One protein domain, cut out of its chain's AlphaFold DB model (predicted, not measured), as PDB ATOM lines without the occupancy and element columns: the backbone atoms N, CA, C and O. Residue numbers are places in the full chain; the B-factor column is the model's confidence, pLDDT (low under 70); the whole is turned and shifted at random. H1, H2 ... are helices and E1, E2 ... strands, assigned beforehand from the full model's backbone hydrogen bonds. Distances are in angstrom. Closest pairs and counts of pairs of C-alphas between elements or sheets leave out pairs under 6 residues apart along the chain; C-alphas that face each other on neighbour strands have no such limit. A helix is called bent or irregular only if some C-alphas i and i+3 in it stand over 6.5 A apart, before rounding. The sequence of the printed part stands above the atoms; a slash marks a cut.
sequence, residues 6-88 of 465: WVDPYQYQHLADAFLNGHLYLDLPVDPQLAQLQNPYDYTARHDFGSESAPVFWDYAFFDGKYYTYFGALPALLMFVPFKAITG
ATOM      1  N   TRP A   6      33.639  48.662 -10.460       83.44
ATOM      2  CA  TRP A   6      32.950  49.920 -10.692       83.44
ATOM      3  C   TRP A   6      31.604  49.932  -9.974       83.44
ATOM      4  O   TRP A   6      30.749  49.077 -10.212       83.44
ATOM      5  N   VAL A   7      31.421  50.903  -9.077       86.81
ATOM      6  CA  VAL A   7      30.134  51.152  -8.423       86.81
ATOM      7  C   VAL A   7      29.314  52.058  -9.328       86.81
ATOM      8  O   VAL A   7      29.508  53.271  -9.359       86.81
ATOM      9  N   ASP A   8      28.398  51.444 -10.061       89.69
ATOM     10  CA  ASP A   8      27.480  52.139 -10.950       89.69
ATOM     11  C   ASP A   8      26.254  52.670 -10.185       89.69
ATOM     12  O   ASP A   8      25.491  51.878  -9.617       89.69
ATOM     13  N   PRO A   9      26.000  53.990 -10.166       88.38
ATOM     14  CA  PRO A   9      24.818  54.541  -9.514       88.38
ATOM     15  C   PRO A   9      23.519  54.357 -10.327       88.38
ATOM     16  O   PRO A   9      22.442  54.680  -9.812       88.38
ATOM     17  N   TYR A  10      23.590  53.862 -11.571       92.88
ATOM     18  CA  TYR A  10      22.490  53.888 -12.543       92.88
ATOM     19  C   TYR A  10      21.772  52.541 -12.759       92.88
ATOM     20  O   TYR A  10      21.154  52.313 -13.803       92.88
ATOM     21  N   GLN A  11      21.783  51.644 -11.766       94.44
ATOM     22  CA  GLN A  11      21.209  50.298 -11.920       94.44
ATOM     23  C   GLN A  11      19.732  50.279 -12.361       94.44
ATOM     24  O   GLN A  11      19.330  49.455 -13.184       94.44
ATOM     25  N   TYR A  12      18.900  51.177 -11.823       97.00
ATOM     26  CA  TYR A  12      17.470  51.236 -12.164       97.00
ATOM     27  C   TYR A  12      17.218  51.798 -13.564       97.00
ATOM     28  O   TYR A  12      16.213  51.469 -14.195       97.00
ATOM     29  N   GLN A  13      18.125  52.636 -14.051       97.44
ATOM     30  CA  GLN A  13      18.102  53.208 -15.383       97.44
ATOM     31  C   GLN A  13      18.460  52.132 -16.410       97.44
ATOM     32  O   GLN A  13      17.707  51.937 -17.361       97.44
ATOM     33  N   HIS A  14      19.518  51.356 -16.160       97.19
ATOM     34  CA  HIS A  14      19.849  50.184 -16.975       97.19
ATOM     35  C   HIS A  14      18.710  49.159 -17.005       97.19
ATOM     36  O   HIS A  14      18.382  48.624 -18.062       97.19
ATOM     37  N   LEU A  15      18.053  48.916 -15.867       97.06
ATOM     38  CA  LEU A  15      16.899  48.018 -15.810       97.06
ATOM     39  C   LEU A  15      15.698  48.551 -16.608       97.06
ATOM     40  O   LEU A  15      14.994  47.781 -17.262       97.06
ATOM     41  N   ALA A  16      15.454  49.863 -16.574       98.00
ATOM     42  CA  ALA A  16      14.414  50.482 -17.390       98.00
ATOM     43  C   ALA A  16      14.703  50.345 -18.893       98.00
ATOM     44  O   ALA A  16      13.784  50.066 -19.663       98.00
ATOM     45  N   ASP A  17      15.966  50.485 -19.292       98.06
ATOM     46  CA  ASP A  17      16.409  50.312 -20.676       98.06
ATOM     47  C   ASP A  17      16.192  48.882 -21.153       98.06
ATOM     48  O   ASP A  17      15.570  48.683 -22.194       98.06
ATOM     49  N   ALA A  18      16.593  47.898 -20.347       97.62
ATOM     50  CA  ALA A  18      16.359  46.488 -20.638       97.62
ATOM     51  C   ALA A  18      14.868  46.202 -20.892       97.62
ATOM     52  O   ALA A  18      14.507  45.602 -21.908       97.62
ATOM     53  N   PHE A  19      13.981  46.707 -20.021       97.75
ATOM     54  CA  PHE A  19      12.537  46.545 -20.201       97.75
ATOM     55  C   PHE A  19      12.014  47.197 -21.483       97.75
ATOM     56  O   PHE A  19      11.187  46.597 -22.168       97.75
ATOM     57  N   LEU A  20      12.488  48.398 -21.822       98.12
ATOM     58  CA  LEU A  20      12.092  49.095 -23.050       98.12
ATOM     59  C   LEU A  20      12.619  48.400 -24.314       98.12
ATOM     60  O   LEU A  20      11.938  48.412 -25.338       98.12
ATOM     61  N   ASN A  21      13.779  47.750 -24.224       97.50
ATOM     62  CA  ASN A  21      14.389  46.973 -25.301       97.50
ATOM     63  C   ASN A  21      13.846  45.530 -25.393       97.50
ATOM     64  O   ASN A  21      14.215  44.784 -26.301       97.50
ATOM     65  N   GLY A  22      12.944  45.126 -24.491       96.19
ATOM     66  CA  GLY A  22      12.256  43.836 -24.548       96.19
ATOM     67  C   GLY A  22      13.062  42.647 -24.016       96.19
ATOM     68  O   GLY A  22      12.735  41.503 -24.335       96.19
ATOM     69  N   HIS A  23      14.086  42.885 -23.195       96.12
ATOM     70  CA  HIS A  23      14.854  41.833 -22.524       96.12
ATOM     71  C   HIS A  23      15.025  42.108 -21.025       96.12
ATOM     72  O   HIS A  23      14.621  43.139 -20.500       96.12
ATOM     73  N   LEU A  24      15.564  41.127 -20.295       96.12
ATOM     74  CA  LEU A  24      15.685  41.190 -18.829       96.12
ATOM     75  C   LEU A  24      17.132  41.310 -18.341       96.12
ATOM     76  O   LEU A  24      17.347  41.606 -17.168       96.12
ATOM     77  N   TYR A  25      18.107  41.042 -19.213       96.75
ATOM     78  CA  TYR A  25      19.521  41.305 -18.942       96.75
ATOM     79  C   TYR A  25      19.837  42.778 -19.202       96.75
ATOM     80  O   TYR A  25      19.112  43.440 -19.938       96.75
ATOM     81  N   LEU A  26      20.914  43.280 -18.613       96.88
ATOM     82  CA  LEU A  26      21.355  44.659 -18.769       96.88
ATOM     83  C   LEU A  26      22.320  44.783 -19.947       96.88
ATOM     84  O   LEU A  26      23.176  43.916 -20.137       96.88
ATOM     85  N   ASP A  27      22.209  45.879 -20.696       95.19
ATOM     86  CA  ASP A  27      23.099  46.220 -21.811       95.19
ATOM     87  C   ASP A  27      24.447  46.753 -21.297       95.19
ATOM     88  O   ASP A  27      24.814  47.909 -21.512       95.19
ATOM     89  N   LEU A  28      25.167  45.906 -20.558       95.19
ATOM     90  CA  LEU A  28      26.468  46.198 -19.965       95.19
ATOM     91  C   LEU A  28      27.558  45.330 -20.613       95.19
ATOM     92  O   LEU A  28      27.322  44.145 -20.870       95.19
ATOM     93  N   PRO A  29      28.757  45.883 -20.870       94.31
ATOM     94  CA  PRO A  29      29.880  45.107 -21.382       94.31
ATOM     95  C   PRO A  29      30.321  44.054 -20.362       94.31
ATOM     96  O   PRO A  29      30.343  44.310 -19.162       94.31
ATOM     97  N   VAL A  30      30.709  42.876 -20.845       94.00
ATOM     98  CA  VAL A  30      31.200  41.776 -20.006       94.00
ATOM     99  C   VAL A  30      32.680  41.569 -20.288       94.00
ATOM    100  O   VAL A  30      33.062  41.320 -21.432       94.00
ATOM    101  N   ASP A  31      33.511  41.654 -19.249       92.12
ATOM    102  CA  ASP A  31      34.931  41.331 -19.369       92.12
ATOM    103  C   ASP A  31      35.094  39.834 -19.713       92.12
ATOM    104  O   ASP A  31      34.533  38.980 -19.010       92.12
ATOM    105  N   PRO A  32      35.847  39.469 -20.768       91.12
ATOM    106  CA  PRO A  32      36.057  38.072 -21.136       91.12
ATOM    107  C   PRO A  32      36.644  37.215 -20.009       91.12
ATOM    108  O   PRO A  32      36.320  36.032 -19.927       91.12
ATOM    109  N   GLN A  33      37.471  37.793 -19.130       91.56
ATOM    110  CA  GLN A  33      38.023  37.083 -17.976       91.56
ATOM    111  C   GLN A  33      36.919  36.733 -16.978       91.56
ATOM    112  O   GLN A  33      36.874  35.597 -16.512       91.56
ATOM    113  N   LEU A  34      35.975  37.649 -16.721       93.19
ATOM    114  CA  LEU A  34      34.825  37.379 -15.853       93.19
ATOM    115  C   LEU A  34      33.979  36.222 -16.389       93.19
ATOM    116  O   LEU A  34      33.592  35.339 -15.628       93.19
ATOM    117  N   ALA A  35      33.707  36.218 -17.696       90.50
ATOM    118  CA  ALA A  35      32.908  35.177 -18.338       90.50
ATOM    119  C   ALA A  35      33.584  33.793 -18.326       90.50
ATOM    120  O   ALA A  35      32.897  32.779 -18.423       90.50
ATOM    121  N   GLN A  36      34.916  33.744 -18.220       91.81
ATOM    122  CA  GLN A  36      35.703  32.506 -18.204       91.81
ATOM    123  C   GLN A  36      36.020  31.996 -16.792       91.81
ATOM    124  O   GLN A  36      36.499  30.867 -16.651       91.81
ATOM    125  N   LEU A  37      35.767  32.790 -15.745       91.81
ATOM    126  CA  LEU A  37      35.977  32.353 -14.367       91.81
ATOM    127  C   LEU A  37      35.094  31.145 -14.042       91.81
ATOM    128  O   LEU A  37      33.884  31.162 -14.255       91.81
ATOM    129  N   GLN A  38      35.692  30.120 -13.431       90.88
ATOM    130  CA  GLN A  38      34.937  28.974 -12.912       90.88
ATOM    131  C   GLN A  38      33.959  29.389 -11.808       90.88
ATOM    132  O   GLN A  38      32.847  28.872 -11.738       90.88
ATOM    133  N   ASN A  39      34.379  30.328 -10.956       92.69
ATOM    134  CA  ASN A  39      33.539  30.943  -9.941       92.69
ATOM    135  C   ASN A  39      33.601  32.474 -10.081       92.69
ATOM    136  O   ASN A  39      34.497  33.099  -9.510       92.69
ATOM    137  N   PRO A  40      32.663  33.101 -10.812       93.44
ATOM    138  CA  PRO A  40      32.623  34.554 -10.943       93.44
ATOM    139  C   PRO A  40      32.230  35.260  -9.636       93.44
ATOM    140  O   PRO A  40      32.317  36.478  -9.562       93.44
ATOM    141  N   TYR A  41      31.805  34.548  -8.590       93.75
ATOM    142  CA  TYR A  41      31.385  35.151  -7.319       93.75
ATOM    143  C   TYR A  41      32.536  35.287  -6.314       93.75
ATOM    144  O   TYR A  41      32.414  36.042  -5.348       93.75
ATOM    145  N   ASP A  42      33.674  34.632  -6.565       90.81
ATOM    146  CA  ASP A  42      34.893  34.808  -5.777       90.81
ATOM    147  C   ASP A  42      35.405  36.250  -5.925       90.81
ATOM    148  O   ASP A  42      35.738  36.725  -7.013       90.81
ATOM    149  N   TYR A  43      35.415  36.976  -4.807       88.44
ATOM    150  CA  TYR A  43      35.856  38.363  -4.757       88.44
ATOM    151  C   TYR A  43      37.362  38.507  -5.004       88.44
ATOM    152  O   TYR A  43      37.776  39.438  -5.693       88.44
ATOM    153  N   THR A  44      38.180  37.591  -4.479       88.19
ATOM    154  CA  THR A  44      39.636  37.632  -4.647       88.19
ATOM    155  C   THR A  44      40.014  37.333  -6.090       88.19
ATOM    156  O   THR A  44      40.856  38.032  -6.646       88.19
ATOM    157  N   ALA A  45      39.342  36.370  -6.728       89.25
ATOM    158  CA  ALA A  45      39.585  36.037  -8.132       89.25
ATOM    159  C   ALA A  45      39.306  37.211  -9.086       89.25
ATOM    160  O   ALA A  45      39.968  37.328 -10.113       89.25
ATOM    161  N   ARG A  46      38.347  38.085  -8.749       89.94
ATOM    162  CA  ARG A  46      37.978  39.263  -9.554       89.94
ATOM    163  C   ARG A  46      38.774  40.527  -9.254       89.94
ATOM    164  O   ARG A  46      38.687  41.478 -10.022       89.94
ATOM    165  N   HIS A  47      39.520  40.552  -8.151       81.44
ATOM    166  CA  HIS A  47      40.063  41.788  -7.588       81.44
ATOM    167  C   HIS A  47      40.981  42.554  -8.554       81.44
ATOM    168  O   HIS A  47      40.950  43.785  -8.587       81.44
ATOM    169  N   ASP A  48      41.758  41.819  -9.353       80.06
ATOM    170  CA  ASP A  48      42.877  42.368 -10.122       80.06
ATOM    171  C   ASP A  48      42.580  42.570 -11.616       80.06
ATOM    172  O   ASP A  48      43.478  42.948 -12.370       80.06
ATOM    173  N   PHE A  49      41.340  42.358 -12.070       84.31
ATOM    174  CA  PHE A  49      40.969  42.574 -13.472       84.31
ATOM    175  C   PHE A  49      39.712  43.436 -13.633       84.31
ATOM    176  O   PHE A  49      39.090  43.877 -12.668       84.31
ATOM    177  N   GLY A  50      39.387  43.727 -14.887       77.88
ATOM    178  CA  GLY A  50      38.439  44.751 -15.291       77.88
ATOM    179  C   GLY A  50      39.181  45.875 -15.999       77.88
ATOM    180  O   GLY A  50      40.330  46.194 -15.685       77.88
ATOM    181  N   SER A  51      38.531  46.458 -16.994       75.81
ATOM    182  CA  SER A  51      39.072  47.566 -17.781       75.81
ATOM    183  C   SER A  51      38.077  48.719 -17.823       75.81
ATOM    184  O   SER A  51      36.908  48.538 -17.498       75.81
ATOM    185  N   GLU A  52      38.504  49.905 -18.257       77.94
ATOM    186  CA  GLU A  52      37.575  51.030 -18.444       77.94
ATOM    187  C   GLU A  52      36.453  50.706 -19.450       77.94
ATOM    188  O   GLU A  52      35.338  51.197 -19.303       77.94
ATOM    189  N   SER A  53      36.720  49.859 -20.452       81.19
ATOM    190  CA  SER A  53      35.739  49.457 -21.471       81.19
ATOM    191  C   SER A  53      34.872  48.257 -21.073       81.19
ATOM    192  O   SER A  53      33.815  48.052 -21.669       81.19
ATOM    193  N   ALA A  54      35.298  47.470 -20.087       84.25
ATOM    194  CA  ALA A  54      34.547  46.352 -19.526       84.25
ATOM    195  C   ALA A  54      34.878  46.214 -18.031       84.25
ATOM    196  O   ALA A  54      35.668  45.345 -17.644       84.25
ATOM    197  N   PRO A  55      34.354  47.108 -17.177       88.81
ATOM    198  CA  PRO A  55      34.601  47.019 -15.750       88.81
ATOM    199  C   PRO A  55      33.819  45.848 -15.154       88.81
ATOM    200  O   PRO A  55      32.791  45.422 -15.679       88.81
ATOM    201  N   VAL A  56      34.272  45.347 -14.007       91.06
ATOM    202  CA  VAL A  56      33.462  44.423 -13.211       91.06
ATOM    203  C   VAL A  56      32.489  45.260 -12.385       91.06
ATOM    204  O   VAL A  56      32.885  45.951 -11.444       91.06
ATOM    205  N   PHE A  57      31.211  45.223 -12.754       92.62
ATOM    206  CA  PHE A  57      30.184  46.028 -12.101       92.62
ATOM    207  C   PHE A  57      29.867  45.482 -10.705       92.62
ATOM    208  O   PHE A  57      29.491  44.319 -10.541       92.62
ATOM    209  N   TRP A  58      30.029  46.335  -9.696       90.81
ATOM    210  CA  TRP A  58      29.738  46.017  -8.305       90.81
ATOM    211  C   TRP A  58      28.233  45.878  -8.077       90.81
ATOM    212  O   TRP A  58      27.447  46.711  -8.527       90.81
ATOM    213  N   ASP A  59      27.857  44.859  -7.309       90.62
ATOM    214  CA  ASP A  59      26.498  44.663  -6.800       90.62
ATOM    215  C   ASP A  59      25.417  44.494  -7.882       90.62
ATOM    216  O   ASP A  59      24.267  44.920  -7.741       90.62
ATOM    217  N   TYR A  60      25.815  43.857  -8.981       94.56
ATOM    218  CA  TYR A  60      24.927  43.299  -9.991       94.56
ATOM    219  C   TYR A  60      24.921  41.775  -9.905       94.56
ATOM    220  O   TYR A  60      25.927  41.149  -9.566       94.56
ATOM    221  N   ALA A  61      23.800  41.157 -10.280       95.69
ATOM    222  CA  ALA A  61      23.744  39.714 -10.468       95.69
ATOM    223  C   ALA A  61      24.400  39.338 -11.800       95.69
ATOM    224  O   ALA A  61      23.957  39.796 -12.851       95.69
ATOM    225  N   PHE A  62      25.420  38.480 -11.766       96.50
ATOM    226  CA  PHE A  62      26.049  37.931 -12.965       96.50
ATOM    227  C   PHE A  62      25.681  36.457 -13.130       96.50
ATOM    228  O   PHE A  62      26.043  35.612 -12.307       96.50
ATOM    229  N   PHE A  63      24.926  36.142 -14.176       96.00
ATOM    230  CA  PHE A  63      24.403  34.801 -14.414       96.00
ATOM    231  C   PHE A  63      24.407  34.498 -15.910       96.00
ATOM    232  O   PHE A  63      24.011  35.342 -16.710       96.00
ATOM    233  N   ASP A  64      24.872  33.302 -16.278       93.94
ATOM    234  CA  ASP A  64      24.919  32.830 -17.670       93.94
ATOM    235  C   ASP A  64      25.561  33.843 -18.645       93.94
ATOM    236  O   ASP A  64      25.039  34.161 -19.714       93.94
ATOM    237  N   GLY A  65      26.687  34.431 -18.222       94.50
ATOM    238  CA  GLY A  65      27.447  35.395 -19.020       94.50
ATOM    239  C   GLY A  65      26.800  36.776 -19.170       94.50
ATOM    240  O   GLY A  65      27.257  37.556 -20.002       94.50
ATOM    241  N   LYS A  66      25.746  37.093 -18.407       96.31
ATOM    242  CA  LYS A  66      25.003  38.357 -18.502       96.31
ATOM    243  C   LYS A  66      24.819  39.027 -17.146       96.31
ATOM    244  O   LYS A  66      24.718  38.366 -16.111       96.31
ATOM    245  N   TYR A  67      24.714  40.353 -17.174       97.12
ATOM    246  CA  TYR A  67      24.366  41.158 -16.009       97.12
ATOM    247  C   TYR A  67      22.853  41.309 -15.852       97.12
ATOM    248  O   TYR A  67      22.121  41.482 -16.825       97.12
ATOM    249  N   TYR A  68      22.399  41.291 -14.605       96.94
ATOM    250  CA  TYR A  68      21.019  41.493 -14.187       96.94
ATOM    251  C   TYR A  68      20.985  42.361 -12.929       96.94
ATOM    252  O   TYR A  68      21.868  42.293 -12.073       96.94
ATOM    253  N   THR A  69      19.906  43.113 -12.748       93.00
ATOM    254  CA  THR A  69      19.604  43.737 -11.456       93.00
ATOM    255  C   THR A  69      18.940  42.712 -10.537       93.00
ATOM    256  O   THR A  69      17.935  42.107 -10.914       93.00
ATOM    257  N   TYR A  70      19.457  42.514  -9.322       87.69
ATOM    258  CA  TYR A  70      18.832  41.625  -8.328       87.69
ATOM    259  C   TYR A  70      17.842  42.353  -7.398       87.69
ATOM    260  O   TYR A  70      17.038  41.713  -6.720       87.69
ATOM    261  N   PHE A  71      17.866  43.689  -7.390       90.56
ATOM    262  CA  PHE A  71      16.874  44.513  -6.701       90.56
ATOM    263  C   PHE A  71      15.467  44.347  -7.291       90.56
ATOM    264  O   PHE A  71      15.281  43.880  -8.418       90.56
ATOM    265  N   GLY A  72      14.457  44.745  -6.514       91.25
ATOM    266  CA  GLY A  72      13.066  44.700  -6.950       91.25
ATOM    267  C   GLY A  72      12.836  45.516  -8.223       91.25
ATOM    268  O   GLY A  72      13.211  46.682  -8.305       91.25
ATOM    269  N   ALA A  73      12.190  44.908  -9.216       94.69
ATOM    270  CA  ALA A  73      11.941  45.529 -10.514       94.69
ATOM    271  C   ALA A  73      10.737  46.487 -10.536       94.69
ATOM    272  O   ALA A  73      10.611  47.302 -11.449       94.69
ATOM    273  N   LEU A  74       9.839  46.418  -9.549       96.38
ATOM    274  CA  LEU A  74       8.616  47.219  -9.540       96.38
ATOM    275  C   LEU A  74       8.876  48.737  -9.521       96.38
ATOM    276  O   LEU A  74       8.229  49.434 -10.303       96.38
ATOM    277  N   PRO A  75       9.810  49.282  -8.713       96.50
ATOM    278  CA  PRO A  75      10.145  50.703  -8.793       96.50
ATOM    279  C   PRO A  75      10.603  51.132 -10.195       96.50
ATOM    280  O   PRO A  75      10.216  52.208 -10.650       96.50
ATOM    281  N   ALA A  76      11.353  50.277 -10.906       97.31
ATOM    282  CA  ALA A  76      11.769  50.537 -12.286       97.31
ATOM    283  C   ALA A  76      10.554  50.688 -13.211       97.31
ATOM    284  O   ALA A  76      10.435  51.689 -13.913       97.31
ATOM    285  N   LEU A  77       9.617  49.739 -13.149       97.38
ATOM    286  CA  LEU A  77       8.404  49.739 -13.972       97.38
ATOM    287  C   LEU A  77       7.463  50.913 -13.668       97.38
ATOM    288  O   LEU A  77       6.792  51.402 -14.572       97.38
ATOM    289  N   LEU A  78       7.391  51.362 -12.412       97.44
ATOM    290  CA  LEU A  78       6.466  52.424 -12.005       97.44
ATOM    291  C   LEU A  78       7.005  53.836 -12.217       97.44
ATOM    292  O   LEU A  78       6.211  54.758 -12.381       97.44
ATOM    293  N   MET A  79       8.325  54.023 -12.173       97.88
ATOM    294  CA  MET A  79       8.926  55.358 -12.221       97.88
ATOM    295  C   MET A  79       9.927  55.514 -13.362       97.88
ATOM    296  O   MET A  79       9.794  56.441 -14.152       97.88
ATOM    297  N   PHE A  80      10.899  54.610 -13.493       98.44
ATOM    298  CA  PHE A  80      12.023  54.789 -14.418       98.44
ATOM    299  C   PHE A  80      11.630  54.520 -15.877       98.44
ATOM    300  O   PHE A  80      11.919  55.339 -16.747       98.44
ATOM    301  N   VAL A  81      10.912  53.423 -16.141       98.56
ATOM    302  CA  VAL A  81      10.384  53.075 -17.471       98.56
ATOM    303  C   VAL A  81       9.448  54.160 -18.011       98.56
ATOM    304  O   VAL A  81       9.729  54.679 -19.093       98.56
ATOM    305  N   PRO A  82       8.370  54.566 -17.306       98.38
ATOM    306  CA  PRO A  82       7.477  55.596 -17.828       98.38
ATOM    307  C   PRO A  82       8.178  56.949 -17.972       98.38
ATOM    308  O   PRO A  82       7.937  57.644 -18.956       98.38
ATOM    309  N   PHE A  83       9.081  57.315 -17.055       98.44
ATOM    310  CA  PHE A  83       9.847  58.555 -17.183       98.44
ATOM    311  C   PHE A  83      10.709  58.554 -18.448       98.44
ATOM    312  O   PHE A  83      10.654  59.516 -19.216       98.44
ATOM    313  N   LYS A  84      11.453  57.470 -18.714       98.25
ATOM    314  CA  LYS A  84      12.266  57.361 -19.930       98.25
ATOM    315  C   LYS A  84      11.406  57.320 -21.191       98.25
ATOM    316  O   LYS A  84      11.724  58.016 -22.149       98.25
ATOM    317  N   ALA A  85      10.302  56.578 -21.185       98.19
ATOM    318  CA  ALA A  85       9.401  56.488 -22.333       98.19
ATOM    319  C   ALA A  85       8.780  57.845 -22.714       98.19
ATOM    320  O   ALA A  85       8.588  58.121 -23.894       98.19
ATOM    321  N   ILE A  86       8.475  58.694 -21.726       98.25
ATOM    322  CA  ILE A  86       7.854  60.009 -21.946       98.25
ATOM    323  C   ILE A  86       8.897  61.083 -22.279       98.25
ATOM    324  O   ILE A  86       8.659  61.921 -23.145       98.25
ATOM    325  N   THR A  87      10.032  61.098 -21.576       98.00
ATOM    326  CA  THR A  87      11.016  62.197 -21.662       98.00
ATOM    327  C   THR A  87      12.192  61.902 -22.590       98.00
ATOM    328  O   THR A  87      12.927  62.816 -22.957       98.00
ATOM    329  N   GLY A  88      12.421  60.632 -22.933       97.50
ATOM    330  CA  GLY A  88      13.639  60.160 -23.592       97.50
ATOM    331  C   GLY A  88      14.885  60.176 -22.697       97.50
ATOM    332  O   GLY A  88      15.956  59.784 -23.152       97.50
TER     333      GLY A  88
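What this domain is: This is residues 6 to 88 of the 465 residues of a protein of Bifidobacterium vansinderenii (UniProt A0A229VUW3). A small strand hairpin, E1 and E2, sits near the middle of an elongated body, with H1 and H4 crossing steeply at one end and the two short helices H2 and H3 at the other. Long links, residues 21 to 31 and 47 to 60, run between the two-helix end, the hairpin and the short-helix end. The printed part has 83 residues with four named helices and two named strands, in the order H1 H2 H3 E1 E2 H4; the sheet's order is E1 - E2, antiparallel. The class is mostly helix, though under half of the residues are in named elements. The whole is only just compact, close to loose, with a radius of gyration of the C-alphas of 13.8 A and spans of 41 by 22 by 19 A.

Where its parts are: E1 is residues 61 to 63, 6.3 A long, and E2 is residues 66 to 68, 6.7 A long. H1, residues 11 to 20, runs 14.4 A from C-alpha 11 at (21.209, 50.298, -11.920). H4, residues 74 to 87, is 19.4 A long and ends with C-alpha 87 at (11.016, 62.197, -21.662). It is irregular, but only just: C-alphas 78 and 81 are 6.8 A apart. H2 is residues 32 to 36, 6.3 A long. H3, residues 43 to 46, is 5.3 A long, with C-alpha 43 at (35.856, 38.363, -4.757).

How they stand to each other: E1 and E2 form a hairpin with a tight link of 2 residues, their directions at 146 degrees. The C-alphas of Phe 62 and Tyr 67 face each other at 4.7 A. N 61 and O 68 are within hydrogen-bond range at 2.9 A, and so are N 68 and O 61 at 2.8 A. The closest C-alphas of H1 and E2, those of Leu 15 and Tyr 68, are 7.9 A apart. H1 and H4 touch, with the C-alphas of Ala 16 and Val 81 closest at 4.8 A. They run the same way at a steep tilt of 69 degrees, only just short of about perpendicular. H2 and H3 are close but not clearly touching; their closest C-alphas, those of Leu 34 and Arg 46, are 7.3 A apart. Among the pairs that are apart are H1 and H2, H2 and E2, and H3 and H4. Every O i to N i+4 pair is within hydrogen-bond range in H1 and H2, and 8 of 10 are in H4; H3 is too short for such a pair.

The domain as a whole: The two C-alphas farthest apart, those of Thr 44 and Ile 86, are 42.5 A apart. The links from H1 to H2, with 11 residues, and from H3 to E1, with 14, are long. The printed part has no cut. The mean pLDDT of the printed part is 92.9, and no printed residue is under 70.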